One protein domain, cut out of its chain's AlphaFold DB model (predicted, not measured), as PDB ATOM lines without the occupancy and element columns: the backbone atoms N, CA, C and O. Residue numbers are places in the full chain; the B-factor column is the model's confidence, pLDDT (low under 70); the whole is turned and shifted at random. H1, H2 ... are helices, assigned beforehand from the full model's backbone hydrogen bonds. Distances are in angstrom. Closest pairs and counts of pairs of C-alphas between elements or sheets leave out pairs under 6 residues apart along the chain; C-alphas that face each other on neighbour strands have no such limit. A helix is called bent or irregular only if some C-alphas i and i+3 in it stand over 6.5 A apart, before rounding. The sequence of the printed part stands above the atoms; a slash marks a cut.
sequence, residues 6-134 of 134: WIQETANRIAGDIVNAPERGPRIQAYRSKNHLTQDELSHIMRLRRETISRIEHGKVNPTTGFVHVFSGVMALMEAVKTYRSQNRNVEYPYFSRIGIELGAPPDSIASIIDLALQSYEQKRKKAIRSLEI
ATOM      1  N   TRP A   6     202.816 347.074 284.076       96.94
ATOM      2  CA  TRP A   6     202.998 347.968 285.223       96.94
ATOM      3  C   TRP A   6     204.269 347.681 286.047       96.94
ATOM      4  O   TRP A   6     204.824 348.586 286.676       96.94
ATOM      5  N   ILE A   7     204.763 346.435 286.066       97.75
ATOM      6  CA  ILE A   7     206.016 346.086 286.758       97.75
ATOM      7  C   ILE A   7     207.205 346.605 285.946       97.75
ATOM      8  O   ILE A   7     208.135 347.187 286.511       97.75
ATOM      9  N   GLN A   8     207.155 346.454 284.622       97.31
ATOM     10  CA  GLN A   8     208.175 346.996 283.726       97.31
ATOM     11  C   GLN A   8     208.200 348.529 283.776       97.31
ATOM     12  O   GLN A   8     209.268 349.131 283.887       97.31
ATOM     13  N   GLU A   9     207.031 349.168 283.767       97.94
ATOM     14  CA  GLU A   9     206.889 350.613 283.952       97.94
ATOM     15  C   GLU A   9     207.442 351.064 285.303       97.94
ATOM     16  O   GLU A   9     208.120 352.088 285.382       97.94
ATOM     17  N   THR A  10     207.226 350.281 286.365       98.38
ATOM     18  CA  THR A  10     207.801 350.555 287.687       98.38
ATOM     19  C   THR A  10     209.328 350.552 287.630       98.38
ATOM     20  O   THR A  10     209.949 351.501 288.108       98.38
ATOM     21  N   ALA A  11     209.943 349.547 287.000       98.38
ATOM     22  CA  ALA A  11     211.396 349.502 286.824       98.38
ATOM     23  C   ALA A  11     211.909 350.697 286.003       98.38
ATOM     24  O   ALA A  11     212.863 351.365 286.408       98.38
ATOM     25  N   ASN A  12     211.239 351.025 284.895       98.19
ATOM     26  CA  ASN A  12     211.597 352.156 284.036       98.19
ATOM     27  C   ASN A  12     211.476 353.495 284.775       98.19
ATOM     28  O   ASN A  12     212.363 354.341 284.674       98.19
ATOM     29  N   ARG A  13     210.416 353.673 285.569       98.56
ATOM     30  CA  ARG A  13     210.201 354.865 286.395       98.56
ATOM     31  C   ARG A  13     211.306 355.023 287.436       98.56
ATOM     32  O   ARG A  13     211.818 356.125 287.598       98.56
ATOM     33  N   ILE A  14     211.686 353.945 288.126       98.56
ATOM     34  CA  ILE A  14     212.775 353.967 289.118       98.56
ATOM     35  C   ILE A  14     214.108 354.301 288.436       98.56
ATOM     36  O   ILE A  14     214.844 355.160 288.917       98.56
ATOM     37  N   ALA A  15     214.395 353.686 287.285       98.44
ATOM     38  CA  ALA A  15     215.603 353.974 286.518       98.44
ATOM     39  C   ALA A  15     215.649 355.440 286.062       98.44
ATOM     40  O   ALA A  15     216.666 356.106 286.253       98.44
ATOM     41  N   GLY A  16     214.547 355.958 285.515       98.12
ATOM     42  CA  GLY A  16     214.430 357.351 285.087       98.12
ATOM     43  C   GLY A  16     214.604 358.338 286.240       98.12
ATOM     44  O   GLY A  16     215.352 359.304 286.106       98.12
ATOM     45  N   ASP A  17     213.987 358.067 287.392       98.25
ATOM     46  CA  ASP A  17     214.133 358.881 288.606       98.25
ATOM     47  C   ASP A  17     215.596 358.937 289.083       98.25
ATOM     48  O   ASP A  17     216.099 360.002 289.430       98.25
ATOM     49  N   ILE A  18     216.328 357.818 289.024       98.12
ATOM     50  CA  ILE A  18     217.755 357.780 289.381       98.12
ATOM     51  C   ILE A  18     218.617 358.509 288.344       98.12
ATOM     52  O   ILE A  18     219.505 359.271 288.720       98.12
ATOM     53  N   VAL A  19     218.407 358.272 287.046       96.69
ATOM     54  CA  VAL A  19     219.259 358.830 285.978       96.69
ATOM     55  C   VAL A  19     219.125 360.348 285.882       96.69
ATOM     56  O   VAL A  19     220.143 361.028 285.714       96.69
ATOM     57  N   ASN A  20     217.898 360.855 286.022       96.06
ATOM     58  CA  ASN A  20     217.570 362.275 285.905       96.06
ATOM     59  C   ASN A  20     217.833 363.067 287.195       96.06
ATOM     60  O   ASN A  20     217.740 364.293 287.191       96.06
ATOM     61  N   ALA A  21     218.153 362.395 288.303       95.12
ATOM     62  CA  ALA A  21     218.445 363.072 289.555       95.12
ATOM     63  C   ALA A  21     219.789 363.824 289.495       95.12
ATOM     64  O   ALA A  21     220.791 363.237 289.072       95.12
ATOM     65  N   PRO A  22     219.849 365.071 290.011       91.25
ATOM     66  CA  PRO A  22     221.110 365.791 290.201       91.25
ATOM     67  C   PRO A  22     222.085 365.006 291.088       91.25
ATOM     68  O   PRO A  22     223.277 364.930 290.803       91.25
ATOM     69  N   GLU A  23     221.551 364.356 292.127       94.00
ATOM     70  CA  GLU A  23     222.292 363.494 293.043       94.00
ATOM     71  C   GLU A  23     221.702 362.079 293.038       94.00
ATOM     72  O   GLU A  23     220.671 361.791 293.652       94.00
ATOM     73  N   ARG A  24     222.372 361.165 292.330       96.56
ATOM     74  CA  ARG A  24     221.892 359.785 292.133       96.56
ATOM     75  C   ARG A  24     222.013 358.924 293.389       96.56
ATOM     76  O   ARG A  24     221.137 358.107 293.664       96.56
ATOM     77  N   GLY A  25     223.093 359.111 294.151       97.88
ATOM     78  CA  GLY A  25     223.390 358.345 295.366       97.88
ATOM     79  C   GLY A  25     222.268 358.410 296.411       97.88
ATOM     80  O   GLY A  25     221.726 357.360 296.769       97.88
ATOM     81  N   PRO A  26     221.827 359.613 296.825       97.38
ATOM     82  CA  PRO A  26     220.703 359.774 297.745       97.38
ATOM     83  C   PRO A  26     219.394 359.147 297.244       97.38
ATOM     84  O   PRO A  26     218.646 358.571 298.032       97.38
ATOM     85  N   ARG A  27     219.116 359.184 295.929       98.00
ATOM     86  CA  ARG A  27     217.936 358.509 295.353       98.00
ATOM     87  C   ARG A  27     218.019 356.991 295.480       98.00
ATOM     88  O   ARG A  27     217.052 356.367 295.912       98.00
ATOM     89  N   ILE A  28     219.174 356.401 295.174       98.50
ATOM     90  CA  ILE A  28     219.428 354.961 295.360       98.50
ATOM     91  C   ILE A  28     219.240 354.577 296.835       98.50
ATOM     92  O   ILE A  28     218.502 353.636 297.143       98.50
ATOM     93  N   GLN A  29     219.823 355.353 297.754       98.56
ATOM     94  CA  GLN A  29     219.686 355.136 299.193       98.56
ATOM     95  C   GLN A  29     218.224 355.205 299.655       98.56
ATOM     96  O   GLN A  29     217.790 354.388 300.474       98.56
ATOM     97  N   ALA A  30     217.449 356.153 299.121       98.12
ATOM     98  CA  ALA A  30     216.035 356.308 299.437       98.12
ATOM     99  C   ALA A  30     215.215 355.089 298.991       98.12
ATOM    100  O   ALA A  30     214.433 354.561 299.783       98.12
ATOM    101  N   TYR A  31     215.427 354.581 297.771       98.19
ATOM    102  CA  TYR A  31     214.758 353.362 297.298       98.19
ATOM    103  C   TYR A  31     215.131 352.131 298.126       98.19
ATOM    104  O   TYR A  31     214.241 351.371 298.521       98.19
ATOM    105  N   ARG A  32     216.418 351.959 298.451       97.94
ATOM    106  CA  ARG A  32     216.878 350.870 299.321       97.94
ATOM    107  C   ARG A  32     216.188 350.940 300.688       97.94
ATOM    108  O   ARG A  32     215.607 349.960 301.152       97.94
ATOM    109  N   SER A  33     216.194 352.119 301.306       96.94
ATOM    110  CA  SER A  33     215.645 352.336 302.651       96.94
ATOM    111  C   SER A  33     214.118 352.210 302.691       96.94
ATOM    112  O   SER A  33     213.582 351.621 303.629       96.94
ATOM    113  N   LYS A  34     213.410 352.667 301.645       94.56
ATOM    114  CA  LYS A  34     211.958 352.460 301.460       94.56
ATOM    115  C   LYS A  34     211.592 350.974 301.442       94.56
ATOM    116  O   LYS A  34     210.489 350.602 301.841       94.56
ATOM    117  N   ASN A  35     212.504 350.129 300.966       93.19
ATOM    118  CA  ASN A  35     212.339 348.682 300.935       93.19
ATOM    119  C   ASN A  35     212.871 347.972 302.188       93.19
ATOM    120  O   ASN A  35     212.768 346.752 302.253       93.19
ATOM    121  N   HIS A  36     213.355 348.708 303.193       94.25
ATOM    122  CA  HIS A  36     213.970 348.161 304.408       94.25
ATOM    123  C   HIS A  36     215.169 347.245 304.141       94.25
ATOM    124  O   HIS A  36     215.486 346.399 304.968       94.25
ATOM    125  N   LEU A  37     215.859 347.442 303.015       95.88
ATOM    126  CA  LEU A  37     217.098 346.735 302.727       95.88
ATOM    127  C   LEU A  37     218.276 347.415 303.420       95.88
ATOM    128  O   LEU A  37     218.440 348.637 303.361       95.88
ATOM    129  N   THR A  38     219.149 346.626 304.018       97.31
ATOM    130  CA  THR A  38     220.475 347.051 304.458       97.31
ATOM    131  C   THR A  38     221.417 347.181 303.257       97.31
ATOM    132  O   THR A  38     221.184 346.627 302.179       97.31
ATOM    133  N   GLN A  39     222.512 347.929 303.419       97.94
ATOM    134  CA  GLN A  39     223.561 347.969 302.390       97.94
ATOM    135  C   GLN A  39     224.201 346.594 302.179       97.94
ATOM    136  O   GLN A  39     224.664 346.311 301.081       97.94
ATOM    137  N   ASP A  40     224.233 345.760 303.221       98.19
ATOM    138  CA  ASP A  40     224.814 344.425 303.167       98.19
ATOM    139  C   ASP A  40     223.954 343.475 302.324       98.19
ATOM    140  O   ASP A  40     224.457 342.880 301.374       98.19
ATOM    141  N   GLU A  41     222.639 343.431 302.550       98.06
ATOM    142  CA  GLU A  41     221.700 342.661 301.716       98.06
ATOM    143  C   GLU A  41     221.738 343.118 300.256       98.06
ATOM    144  O   GLU A  41     221.822 342.292 299.346       98.06
ATOM    145  N   LEU A  42     221.751 344.436 300.014       97.81
ATOM    146  CA  LEU A  42     221.874 344.956 298.654       97.81
ATOM    147  C   LEU A  42     223.216 344.562 298.020       97.81
ATOM    148  O   LEU A  42     223.268 344.289 296.825       97.81
ATOM    149  N   SER A  43     224.296 344.508 298.801       97.75
ATOM    150  CA  SER A  43     225.613 344.106 298.305       97.75
ATOM    151  C   SER A  43     225.637 342.648 297.840       97.75
ATOM    152  O   SER A  43     226.151 342.369 296.756       97.75
ATOM    153  N   HIS A  44     224.982 341.754 298.587       97.06
ATOM    154  CA  HIS A  44     224.816 340.353 298.212       97.06
ATOM    155  C   HIS A  44     223.963 340.216 296.948       97.06
ATOM    156  O   HIS A  44     224.395 339.577 295.991       97.06
ATOM    157  N   ILE A  45     222.808 340.895 296.897       97.19
ATOM    158  CA  ILE A  45     221.924 340.878 295.724       97.19
ATOM    159  C   ILE A  45     222.666 341.359 294.476       97.19
ATOM    160  O   ILE A  45     222.622 340.695 293.447       97.19
ATOM    161  N   MET A  46     223.357 342.498 294.570       95.56
ATOM    162  CA  MET A  46     224.027 343.147 293.440       95.56
ATOM    163  C   MET A  46     225.397 342.533 293.115       95.56
ATOM    164  O   MET A  46     226.018 342.948 292.138       95.56
ATOM    165  N   ARG A  47     225.884 341.576 293.923       95.25
ATOM    166  CA  ARG A  47     227.228 340.977 293.832       95.25
ATOM    167  C   ARG A  47     228.348 342.022 293.836       95.25
ATOM    168  O   ARG A  47     229.317 341.949 293.080       95.25
ATOM    169  N   LEU A  48     228.205 343.019 294.702       96.38
ATOM    170  CA  LEU A  48     229.179 344.086 294.897       96.38
ATOM    171  C   LEU A  48     229.682 344.062 296.333       96.38
ATOM    172  O   LEU A  48     229.016 343.574 297.237       96.38
ATOM    173  N   ARG A  49     230.854 344.649 296.576       98.00
ATOM    174  CA  ARG A  49     231.294 344.895 297.953       98.00
ATOM    175  C   ARG A  49     230.332 345.891 298.605       98.00
ATOM    176  O   ARG A  49     229.976 346.888 297.978       98.00
ATOM    177  N   ARG A  50     229.984 345.688 299.880       98.06
ATOM    178  CA  ARG A  50     229.188 346.650 300.668       98.06
ATOM    179  C   ARG A  50     229.752 348.076 300.590       98.06
ATOM    180  O   ARG A  50     228.995 349.033 300.464       98.06
ATOM    181  N   GLU A  51     231.078 348.213 300.588       98.31
ATOM    182  CA  GLU A  51     231.754 349.506 300.424       98.31
ATOM    183  C   GLU A  51     231.429 350.179 299.082       98.31
ATOM    184  O   GLU A  51     231.247 351.391 299.023       98.31
ATOM    185  N   THR A  52     231.279 349.408 298.002       98.25
ATOM    186  CA  THR A  52     230.857 349.942 296.700       98.25
ATOM    187  C   THR A  52     229.448 350.521 296.781       98.25
ATOM    188  O   THR A  52     229.225 351.627 296.296       98.25
ATOM    189  N   ILE A  53     228.515 349.820 297.440       98.38
ATOM    190  CA  ILE A  53     227.153 350.326 297.674       98.38
ATOM    191  C   ILE A  53     227.207 351.640 298.457       98.38
ATOM    192  O   ILE A  53     226.620 352.633 298.035       98.38
ATOM    193  N   SER A  54     227.978 351.675 299.546       98.50
ATOM    194  CA  SER A  54     228.159 352.883 300.354       98.50
ATOM    195  C   SER A  54     228.717 354.049 299.533       98.50
ATOM    196  O   SER A  54     228.166 355.149 299.561       98.50
ATOM    197  N   ARG A  55     229.776 353.830 298.749       98.44
ATOM    198  CA  ARG A  55     230.384 354.880 297.920       98.44
ATOM    199  C   ARG A  55     229.434 355.405 296.844       98.44
ATOM    200  O   ARG A  55     229.480 356.600 296.560       98.44
ATOM    201  N   ILE A  56     228.582 354.551 296.276       98.31
ATOM    202  CA  ILE A  56     227.542 354.969 295.327       98.31
ATOM    203  C   ILE A  56     226.495 355.840 296.028       98.31
ATOM    204  O   ILE A  56     226.198 356.936 295.558       98.31
ATOM    205  N   GLU A  57     225.974 355.393 297.172       98.31
ATOM    206  CA  GLU A  57     224.935 356.118 297.920       98.31
ATOM    207  C   GLU A  57     225.393 357.505 298.384       98.31
ATOM    208  O   GLU A  57     224.610 358.449 298.356       98.31
ATOM    209  N   HIS A  58     226.674 357.656 298.725       97.88
ATOM    210  CA  HIS A  58     227.258 358.935 299.141       97.88
ATOM    211  C   HIS A  58     227.878 359.742 297.984       97.88
ATOM    212  O   HIS A  58     228.661 360.663 298.226       97.88
ATOM    213  N   GLY A  59     227.604 359.376 296.725       95.75
ATOM    214  CA  GLY A  59     228.060 360.115 295.541       95.75
ATOM    215  C   GLY A  59     229.577 360.092 295.302       95.75
ATOM    216  O   GLY A  59     230.088 360.852 294.486       95.75
ATOM    217  N   LYS A  60     230.322 359.225 295.997       97.19
ATOM    218  CA  LYS A  60     231.774 359.048 295.809       97.19
ATOM    219  C   LYS A  60     232.107 358.231 294.564       97.19
ATOM    220  O   LYS A  60     233.244 358.261 294.100       97.19
ATOM    221  N   VAL A  61     231.145 357.457 294.068       95.88
ATOM    222  CA  VAL A  61     231.220 356.693 292.820       95.88
ATOM    223  C   VAL A  61     229.902 356.877 292.082       95.88
ATOM    224  O   VAL A  61     228.836 356.686 292.659       95.88
ATOM    225  N   ASN A  62     229.967 357.219 290.797       94.56
ATOM    226  CA  ASN A  62     228.767 357.287 289.975       94.56
ATOM    227  C   ASN A  62     228.270 355.872 289.640       94.56
ATOM    228  O   ASN A  62     229.074 355.033 289.222       94.56
ATOM    229  N   PRO A  63     226.963 355.587 289.786       96.62
ATOM    230  CA  PRO A  63     226.407 354.303 289.386       96.62
ATOM    231  C   PRO A  63     226.506 354.143 287.866       96.62
ATOM    232  O   PRO A  63     226.219 355.076 287.110       96.62
ATOM    233  N   THR A  64     226.890 352.952 287.413       97.06
ATOM    234  CA  THR A  64     226.880 352.614 285.985       97.06
ATOM    235  C   THR A  64     225.449 352.393 285.501       97.06
ATOM    236  O   THR A  64     224.556 352.073 286.287       97.06
ATOM    237  N   THR A  65     225.218 352.485 284.191       95.94
ATOM    238  CA  THR A  65     223.913 352.142 283.601       95.94
ATOM    239  C   THR A  65     223.502 350.705 283.938       95.94
ATOM    240  O   THR A  65     222.345 350.461 284.265       95.94
ATOM    241  N   GLY A  66     224.459 349.768 283.948       96.75
ATOM    242  CA  GLY A  66     224.220 348.382 284.358       96.75
ATOM    243  C   GLY A  66     223.781 348.260 285.819       96.75
ATOM    244  O   GLY A  66     222.825 347.548 286.108       96.75
ATOM    245  N   PHE A  67     224.409 349.013 286.733       97.88
ATOM    246  CA  PHE A  67     223.961 349.082 288.126       97.88
ATOM    247  C   PHE A  67     222.517 349.579 288.213       97.88
ATOM    248  O   PHE A  67     221.709 348.958 288.893       97.88
ATOM    249  N   VAL A  68     222.187 350.679 287.524       98.38
ATOM    250  CA  VAL A  68     220.840 351.266 287.579       98.38
ATOM    251  C   VAL A  68     219.797 350.303 287.020       98.38
ATOM    252  O   VAL A  68     218.742 350.155 287.623       98.38
ATOM    253  N   HIS A  69     220.094 349.617 285.915       98.12
ATOM    254  CA  HIS A  69     219.192 348.625 285.332       98.12
ATOM    255  C   HIS A  69     218.859 347.507 286.331       98.12
ATOM    256  O   HIS A  69     217.689 347.301 286.651       98.12
ATOM    257  N   VAL A  70     219.885 346.859 286.895       98.25
ATOM    258  CA  VAL A  70     219.695 345.764 287.859       98.25
ATOM    259  C   VAL A  70     219.025 346.268 289.137       98.25
ATOM    260  O   VAL A  70     218.066 345.665 289.608       98.25
ATOM    261  N   PHE A  71     219.476 347.401 289.685       98.69
ATOM    262  CA  PHE A  71     218.906 347.980 290.902       98.69
ATOM    263  C   PHE A  71     217.411 348.273 290.738       98.69
ATOM    264  O   PHE A  71     216.608 347.888 291.587       98.69
ATOM    265  N   SER A  72     217.024 348.910 289.633       98.62
ATOM    266  CA  SER A  72     215.624 349.210 289.336       98.62
ATOM    267  C   SER A  72     214.788 347.945 289.160       98.62
ATOM    268  O   SER A  72     213.667 347.898 289.664       98.62
ATOM    269  N   GLY A  73     215.340 346.907 288.526       98.44
ATOM    270  CA  GLY A  73     214.705 345.593 288.425       98.44
ATOM    271  C   GLY A  73     214.471 344.942 289.790       98.44
ATOM    272  O   GLY A  73     213.359 344.502 290.081       98.44
ATOM    273  N   VAL A  74     215.472 344.963 290.676       98.56
ATOM    274  CA  VAL A  74     215.345 344.471 292.060       98.56
ATOM    275  C   VAL A  74     214.255 345.241 292.809       98.56
ATOM    276  O   VAL A  74     213.379 344.628 293.417       98.56
ATOM    277  N   MET A  75     214.264 346.577 292.748       98.62
ATOM    278  CA  MET A  75     213.265 347.397 293.443       98.62
ATOM    279  C   MET A  75     211.845 347.145 292.912       98.62
ATOM    280  O   MET A  75     210.910 347.035 293.708       98.62
ATOM    281  N   ALA A  76     211.683 347.019 291.592       98.44
ATOM    282  CA  ALA A  76     210.400 346.723 290.963       98.44
ATOM    283  C   ALA A  76     209.891 345.322 291.330       98.44
ATOM    284  O   ALA A  76     208.714 345.168 291.653       98.44
ATOM    285  N   LEU A  77     210.770 344.315 291.371       98.50
ATOM    286  CA  LEU A  77     210.415 342.967 291.816       98.50
ATOM    287  C   LEU A  77     209.925 342.967 293.270       98.50
ATOM    288  O   LEU A  77     208.885 342.381 293.574       98.50
ATOM    289  N   MET A  78     210.628 343.668 294.166       98.44
ATOM    290  CA  MET A  78     210.190 343.801 295.558       98.44
ATOM    291  C   MET A  78     208.827 344.491 295.663       98.44
ATOM    292  O   MET A  78     207.973 344.075 296.447       98.44
ATOM    293  N   GLU A  79     208.601 345.557 294.896       97.94
ATOM    294  CA  GLU A  79     207.318 346.263 294.863       97.94
ATOM    295  C   GLU A  79     206.190 345.373 294.326       97.94
ATOM    296  O   GLU A  79     205.086 345.376 294.883       97.94
ATOM    297  N   ALA A  80     206.486 344.536 293.331       97.56
ATOM    298  CA  ALA A  80     205.541 343.580 292.782       97.56
ATOM    299  C   ALA A  80     205.108 342.530 293.810       97.56
ATOM    300  O   ALA A  80     203.910 342.354 294.043       97.56
ATOM    301  N   VAL A  81     206.068 341.895 294.489       98.06
ATOM    302  CA  VAL A  81     205.795 340.907 295.545       98.06
ATOM    303  C   VAL A  81     204.929 341.515 296.649       98.06
ATOM    304  O   VAL A  81     203.918 340.934 297.049       98.06
ATOM    305  N   LYS A  82     205.272 342.725 297.109       97.19
ATOM    306  CA  LYS A  82     204.515 343.420 298.162       97.19
ATOM    307  C   LYS A  82     203.101 343.792 297.731       97.19
ATOM    308  O   LYS A  82     202.186 343.706 298.546       97.19
ATOM    309  N   THR A  83     202.918 344.188 296.475       96.25
ATOM    310  CA  THR A  83     201.601 344.520 295.913       96.25
ATOM    311  C   THR A  83     200.709 343.287 295.817       96.25
ATOM    312  O   THR A  83     199.551 343.329 296.217       96.25
ATOM    313  N   TYR A  84     201.240 342.153 295.360       95.69
ATOM    314  CA  TYR A  84     200.469 340.908 295.354       95.69
ATOM    315  C   TYR A  84     200.107 340.469 296.773       95.69
ATOM    316  O   TYR A  84     198.958 340.115 297.042       95.69
ATOM    317  N   ARG A  85     201.063 340.560 297.703       94.81
ATOM    318  CA  ARG A  85     200.822 340.217 299.103       94.81
ATOM    319  C   ARG A  85     199.760 341.112 299.747       94.81
ATOM    320  O   ARG A  85     198.926 340.602 300.489       94.81
ATOM    321  N   SER A  86     199.754 342.417 299.460       94.31
ATOM    322  CA  SER A  86     198.754 343.347 300.003       94.31
ATOM    323  C   SER A  86     197.342 343.097 299.468       94.31
ATOM    324  O   SER A  86     196.374 343.348 300.177       94.31
ATOM    325  N   GLN A  87     197.226 342.537 298.263       93.75
ATOM    326  CA  GLN A  87     195.965 342.078 297.670       93.75
ATOM    327  C   GLN A  87     195.518 340.702 298.194       93.75
ATOM    328  O   GLN A  87     194.604 340.099 297.634       93.75
ATOM    329  N   ASN A  88     196.177 340.182 299.235       90.31
ATOM    330  CA  ASN A  88     195.950 338.853 299.795       90.31
ATOM    331  C   ASN A  88     196.107 337.714 298.765       90.31
ATOM    332  O   ASN A  88     195.535 336.637 298.924       90.31
ATOM    333  N   ARG A  89     196.880 337.949 297.694       91.12
ATOM    334  CA  ARG A  89     197.220 336.926 296.701       91.12
ATOM    335  C   ARG A  89     198.387 336.087 297.200       91.12
ATOM    336  O   ARG A  89     199.251 336.567 297.943       91.12
ATOM    337  N   ASN A  90     198.426 334.832 296.762       90.50
ATOM    338  CA  ASN A  90     199.576 333.983 297.016       90.50
ATOM    339  C   ASN A  90     200.795 334.487 296.225       90.50
ATOM    340  O   ASN A  90     200.662 334.937 295.086       90.50
ATOM    341  N   VAL A  91     201.977 334.422 296.836       94.69
ATOM    342  CA  VAL A  91     203.239 334.798 296.188       94.69
ATOM    343  C   VAL A  91     203.903 333.531 295.673       94.69
ATOM    344  O   VAL A  91     204.563 332.802 296.410       94.69
ATOM    345  N   GLU A  92     203.696 333.252 294.392       95.38
ATOM    346  CA  GLU A  92     204.245 332.070 293.736       95.38
ATOM    347  C   GLU A  92     205.680 332.325 293.274       95.38
ATOM    348  O   GLU A  92     205.931 333.053 292.311       95.38
ATOM    349  N   TYR A  93     206.640 331.689 293.943       96.00
ATOM    350  CA  TYR A  93     208.066 331.827 293.639       96.00
ATOM    351  C   TYR A  93     208.411 331.609 292.159       96.00
ATOM    352  O   TYR A  93     209.145 332.437 291.615       96.00
ATOM    353  N   PRO A  94     207.885 330.583 291.460       96.44
ATOM    354  CA  PRO A  94     208.183 330.388 290.041       96.44
ATOM    355  C   PRO A  94     207.734 331.557 289.157       96.44
ATOM    356  O   PRO A  94     208.441 331.923 288.218       96.44
ATOM    357  N   TYR A  95     206.588 332.170 289.469       95.69
ATOM    358  CA  TYR A  95     206.072 333.326 288.738       95.69
ATOM    359  C   TYR A  95     206.992 334.540 288.918       95.69
ATOM    360  O   TYR A  95     207.487 335.099 287.938       95.69
ATOM    361  N   PHE A  96     207.313 334.886 290.167       96.88
ATOM    362  CA  PHE A  96     208.198 336.015 290.468       96.88
ATOM    363  C   PHE A  96     209.653 335.774 290.056       96.88
ATOM    364  O   PHE A  96     210.357 336.729 289.742       96.88
ATOM    365  N   SER A  97     210.089 334.516 289.969       97.25
ATOM    366  CA  SER A  97     211.404 334.162 289.424       97.25
ATOM    367  C   SER A  97     211.518 334.518 287.946       97.25
ATOM    368  O   SER A  97     212.507 335.117 287.534       97.25
ATOM    369  N   ARG A  98     210.484 334.225 287.145       96.56
ATOM    370  CA  ARG A  98     210.458 334.607 285.722       96.56
ATOM    371  C   ARG A  98     210.462 336.124 285.551       96.56
ATOM    372  O   ARG A  98     211.238 336.632 284.748       96.56
ATOM    373  N   ILE A  99     209.656 336.831 286.347       97.38
ATOM    374  CA  ILE A  99     209.639 338.302 286.368       97.38
ATOM    375  C   ILE A  99     211.025 338.848 286.723       97.38
ATOM    376  O   ILE A  99     211.545 339.708 286.023       97.38
ATOM    377  N   GLY A 100     211.650 338.337 287.787       97.19
ATOM    378  CA  GLY A 100     212.972 338.784 288.219       97.19
ATOM    379  C   GLY A 100     214.034 338.635 287.130       97.19
ATOM    380  O   GLY A 100     214.809 339.563 286.916       97.19
ATOM    381  N   ILE A 101     214.025 337.514 286.400       96.88
ATOM    382  CA  ILE A 101     214.929 337.286 285.264       96.88
ATOM    383  C   ILE A 101     214.686 338.317 284.154       96.88
ATOM    384  O   ILE A 101     215.642 338.922 283.674       96.88
ATOM    385  N   GLU A 102     213.429 338.553 283.762       96.56
ATOM    386  CA  GLU A 102     213.084 339.542 282.725       96.56
ATOM    387  C   GLU A 102     213.455 340.980 283.138       96.56
ATOM    388  O   GLU A 102     213.834 341.787 282.291       96.56
ATOM    389  N   LEU A 103     213.412 341.289 284.438       96.75
ATOM    390  CA  LEU A 103     213.833 342.575 285.006       96.75
ATOM    391  C   LEU A 103     215.357 342.721 285.174       96.75
ATOM    392  O   LEU A 103     215.817 343.767 285.633       96.75
ATOM    393  N   GLY A 104     216.143 341.690 284.851       95.62
ATOM    394  CA  GLY A 104     217.601 341.709 284.980       95.62
ATOM    395  C   GLY A 104     218.123 341.465 286.401       95.62
ATOM    396  O   GLY A 104     219.296 341.733 286.673       95.62
ATOM    397  N   ALA A 105     217.293 340.964 287.324       96.25
ATOM    398  CA  ALA A 105     217.749 340.571 288.654       96.25
ATOM    399  C   ALA A 105     218.661 339.324 288.574       96.25
ATOM    400  O   ALA A 105     218.386 338.414 287.787       96.25
ATOM    401  N   PRO A 106     219.723 339.227 289.399       95.56
ATOM    402  CA  PRO A 106     220.602 338.058 289.399       95.56
ATOM    403  C   PRO A 106     219.833 336.787 289.793       95.56
ATOM    404  O   PRO A 106     219.236 336.779 290.872       95.56
ATOM    405  N   PRO A 107     219.831 335.719 288.964       94.88
ATOM    406  CA  PRO A 107     218.944 334.566 289.157       94.88
ATOM    407  C   PRO A 107     219.060 333.870 290.518       94.88
ATOM    408  O   PRO A 107     218.057 333.463 291.096       94.88
ATOM    409  N   ASP A 108     220.277 333.770 291.047       96.00
ATOM    410  CA  ASP A 108     220.595 333.194 292.358       96.00
ATOM    411  C   ASP A 108     220.098 334.036 293.539       96.00
ATOM    412  O   ASP A 108     219.875 333.502 294.621       96.00
ATOM    413  N   SER A 109     219.874 335.333 293.328       97.25
ATOM    414  CA  SER A 109     219.393 336.259 294.355       97.25
ATOM    415  C   SER A 109     217.870 336.409 294.363       97.25
ATOM    416  O   SER A 109     217.332 336.999 295.298       97.25
ATOM    417  N   ILE A 110     217.142 335.911 293.350       98.00
ATOM    418  CA  ILE A 110     215.701 336.194 293.201       98.00
ATOM    419  C   ILE A 110     214.884 335.669 294.384       98.00
ATOM    420  O   ILE A 110     214.055 336.410 294.913       98.00
ATOM    421  N   ALA A 111     215.138 334.442 294.840       97.75
ATOM    422  CA  ALA A 111     214.445 333.893 296.006       97.75
ATOM    423  C   ALA A 111     214.632 334.795 297.240       97.75
ATOM    424  O   ALA A 111     213.653 335.197 297.864       97.75
ATOM    425  N   SER A 112     215.868 335.227 297.504       97.56
ATOM    426  CA  SER A 112     216.172 336.144 298.604       97.56
ATOM    427  C   SER A 112     215.507 337.514 298.439       97.56
ATOM    428  O   SER A 112     215.048 338.089 299.421       97.56
ATOM    429  N   ILE A 113     215.400 338.045 297.215       98.31
ATOM    430  CA  ILE A 113     214.674 339.301 296.956       98.31
ATOM    431  C   ILE A 113     213.187 339.149 297.311       98.31
ATOM    432  O   ILE A 113     212.610 340.054 297.922       98.31
ATOM    433  N   ILE A 114     212.569 338.016 296.958       98.31
ATOM    434  CA  ILE A 114     211.168 337.714 297.291       98.31
ATOM    435  C   ILE A 114     210.995 337.634 298.814       98.31
ATOM    436  O   ILE A 114     210.108 338.298 299.360       98.31
ATOM    437  N   ASP A 115     211.868 336.899 299.507       98.00
ATOM    438  CA  ASP A 115     211.856 336.784 300.970       98.00
ATOM    439  C   ASP A 115     211.976 338.150 301.655       98.00
ATOM    440  O   ASP A 115     211.165 338.501 302.516       98.00
ATOM    441  N   LEU A 116     212.946 338.964 301.233       97.81
ATOM    442  CA  LEU A 116     213.168 340.304 301.779       97.81
ATOM    443  C   LEU A 116     211.971 341.226 301.522       97.81
ATOM    444  O   LEU A 116     211.593 342.013 302.391       97.81
ATOM    445  N   ALA A 117     211.324 341.118 300.360       97.75
ATOM    446  CA  ALA A 117     210.117 341.878 300.057       97.75
ATOM    447  C   ALA A 117     208.949 341.504 300.988       97.75
ATOM    448  O   ALA A 117     208.259 342.396 301.497       97.75
ATOM    449  N   LEU A 118     208.756 340.210 301.258       97.38
ATOM    450  CA  LEU A 118     207.745 339.720 302.195       97.38
ATOM    451  C   LEU A 118     208.042 340.177 303.626       97.38
ATOM    452  O   LEU A 118     207.164 340.732 304.287       97.38
ATOM    453  N   GLN A 119     209.285 340.030 304.088       96.12
ATOM    454  CA  GLN A 119     209.707 340.501 305.409       96.12
ATOM    455  C   GLN A 119     209.506 342.014 305.563       96.12
ATOM    456  O   GLN A 119     208.949 342.469 306.563       96.12
ATOM    457  N   SER A 120     209.893 342.793 304.549       94.25
ATOM    458  CA  SER A 120     209.694 344.245 304.487       94.25
ATOM    459  C   SER A 120     208.212 344.626 304.619       94.25
ATOM    460  O   SER A 120     207.860 345.521 305.394       94.25
ATOM    461  N   TYR A 121     207.317 343.907 303.931       94.75
ATOM    462  CA  TYR A 121     205.868 344.099 304.056       94.75
ATOM    463  C   TYR A 121     205.354 343.785 305.464       94.75
ATOM    464  O   TYR A 121     204.630 344.593 306.049       94.75
ATOM    465  N   GLU A 122     205.754 342.650 306.038       93.38
ATOM    466  CA  GLU A 122     205.331 342.233 307.378       93.38
ATOM    467  C   GLU A 122     205.810 343.213 308.459       93.38
ATOM    468  O   GLU A 122     205.047 343.563 309.362       93.38
ATOM    469  N   GLN A 123     207.042 343.721 308.353       91.56
ATOM    470  CA  GLN A 123     207.558 344.756 309.254       91.56
ATOM    471  C   GLN A 123     206.726 346.040 309.171       91.56
ATOM    472  O   GLN A 123     206.360 346.606 310.205       91.56
ATOM    473  N   LYS A 124     206.392 346.488 307.954       90.62
ATOM    474  CA  LYS A 124     205.554 347.676 307.754       90.62
ATOM    475  C   LYS A 124     204.143 347.467 308.310       90.62
ATOM    476  O   LYS A 124     203.637 348.350 309.002       90.62
ATOM    477  N   ARG A 125     203.535 346.296 308.081       91.12
ATOM    478  CA  ARG A 125     202.205 345.954 308.613       91.12
ATOM    479  C   ARG A 125     202.195 345.950 310.142       91.12
ATOM    480  O   ARG A 125     201.326 346.572 310.739       91.12
ATOM    481  N   LYS A 126     203.185 345.312 310.779       91.44
ATOM    482  CA  LYS A 126     203.311 345.276 312.249       91.44
ATOM    483  C   LYS A 126     203.439 346.674 312.853       91.44
ATOM    484  O   LYS A 126     202.802 346.950 313.863       91.44
ATOM    485  N   LYS A 127     204.240 347.554 312.242       90.62
ATOM    486  CA  LYS A 127     204.378 348.949 312.695       90.62
ATOM    487  C   LYS A 127     203.056 349.716 312.593       90.62
ATOM    488  O   LYS A 127     202.711 350.410 313.539       90.62
ATOM    489  N   ALA A 128     202.321 349.548 311.494       90.38
ATOM    490  CA  ALA A 128     201.027 350.202 311.292       90.38
ATOM    491  C   ALA A 128     199.959 349.731 312.294       90.38
ATOM    492  O   ALA A 128     199.232 350.553 312.834       90.38
ATOM    493  N   ILE A 129     199.892 348.426 312.583       90.06
ATOM    494  CA  ILE A 129     198.962 347.889 313.590       90.06
ATOM    495  C   ILE A 129     199.279 348.478 314.969       90.06
ATOM    496  O   ILE A 129     198.394 349.041 315.600       90.06
ATOM    497  N   ARG A 130     200.552 348.462 315.386       91.19
ATOM    498  CA  ARG A 130     200.969 349.036 316.678       91.19
ATOM    499  C   ARG A 130     200.640 350.522 316.817       91.19
ATOM    500  O   ARG A 130     200.339 350.962 317.914       91.19
ATOM    501  N   SER A 131     200.711 351.303 315.736       89.31
ATOM    502  CA  SER A 131     200.349 352.728 315.781       89.31
ATOM    503  C   SER A 131     198.845 352.990 315.889       89.31
ATOM    504  O   SER A 131     198.472 354.116 316.178       89.31
ATOM    505  N   LEU A 132     198.002 351.990 315.618       85.19
ATOM    506  CA  LEU A 132     196.543 352.076 315.760       85.19
ATOM    507  C   LEU A 132     196.058 351.587 317.135       85.19
ATOM    508  O   LEU A 132     194.895 351.780 317.470       85.19
ATOM    509  N   GLU A 133     196.927 350.927 317.903       82.00
ATOM    510  CA  GLU A 133     196.664 350.449 319.270       82.00
ATOM    511  C   GLU A 133     196.972 351.518 320.344       82.00
ATOM    512  O   GLU A 133     196.844 351.237 321.536       82.00
ATOM    513  N   ILE A 134     197.387 352.725 319.930       57.84
ATOM    514  CA  ILE A 134     197.660 353.912 320.763       57.84
ATOM    515  C   ILE A 134     196.546 354.931 320.534       57.84
ATOM    516  O   ILE A 134     196.073 355.509 321.535       57.84
TER     517      ILE A 134
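What this domain is: This is residues 6 to 134 of the 134 residues of the protein "Helix-turn-helix domain protein" of Methanocella sp. PtaU1.Bin125 (UniProt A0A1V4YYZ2). Two long helices, H7 and H5, cross each other, and H5 runs through the middle of a body of helices while the far end of H7, with residues 126 to 134, sticks out as an arm. H1 packs along one side of H5, H6 folds back on H5 and also packs on the first part of H7, and the short helices H2, H3 and H4 gather on a further side. The printed part has 129 residues with seven named helices, H1 to H7 in order, and no named strand; its class is all helix. It is compact, with a radius of gyration of the C-alphas of 14.7 A, and spans 42 by 38 by 25 A.

Where its parts are: H7, residues 107 to 132, is the longest helix at 38.9 A, from C-alpha 107 at (218.944, 334.566, 289.157) to C-alpha 132 at (196.543, 352.076, 315.760). It is irregular: C-alphas 108 and 111 are 7.2 A apart. H5, residues 65 to 86, measures 31.3 A. H1, residues 6 to 20, begins at C-alpha 6 at (202.998, 347.968, 285.223) and measures 20.4 A. H2 is residues 24 to 34, 15.5 A; H6 is residues 93 to 102, 14.3 A; H4 is residues 50 to 57, 10.7 A; H3 is residues 39 to 46, 10.2 A.

How they stand to each other: H5 is the hub, touching H1, H3, H6 and H7. H7 touches it with residues 113 to 121 alone, at a steep tilt of 50 degrees, the same way; the closest C-alphas, of Met 78 and Ala 117, are 4.9 A apart. H1 touches H5 at a steep tilt of 42 degrees, opposite ways, closest at the C-alphas of Ala 11 and Ser 72, 4.9 A. H5 and H6 form a helical hairpin at a shallow tilt of 28 degrees, with the C-alphas of Leu 77 and Gly 100 closest at 6.1 A. H6 touches H7, closest at the C-alphas of Ser 97 and Ile 110, 6.1 A. H1, H2 and H5 make a bundle, a group of three helices, in which H1 and H2 touch only at the corner, with the C-alphas of Ile 18 and Arg 24 closest at 5.4 A. H2 touches H4, with the C-alphas of Gly 25 and Glu 57 closest at 3.7 A. H3 and H4 touch about perpendicular, at 84 degrees, with the C-alphas of Ser 43 and Arg 50 closest at 5.0 A. H1 and H7 are apart. In H1 to H6 every O i to N i+4 pair is within hydrogen-bond range; in H7 20 of 22 are.

The domain as a whole: The C-alphas of Thr 65 and Ile 134, 45.5 A apart, are the two farthest apart. The printed part has no cut and no long link. Residue 134, the chain's last, has pLDDT under 70; the mean of the printed part is 95.9.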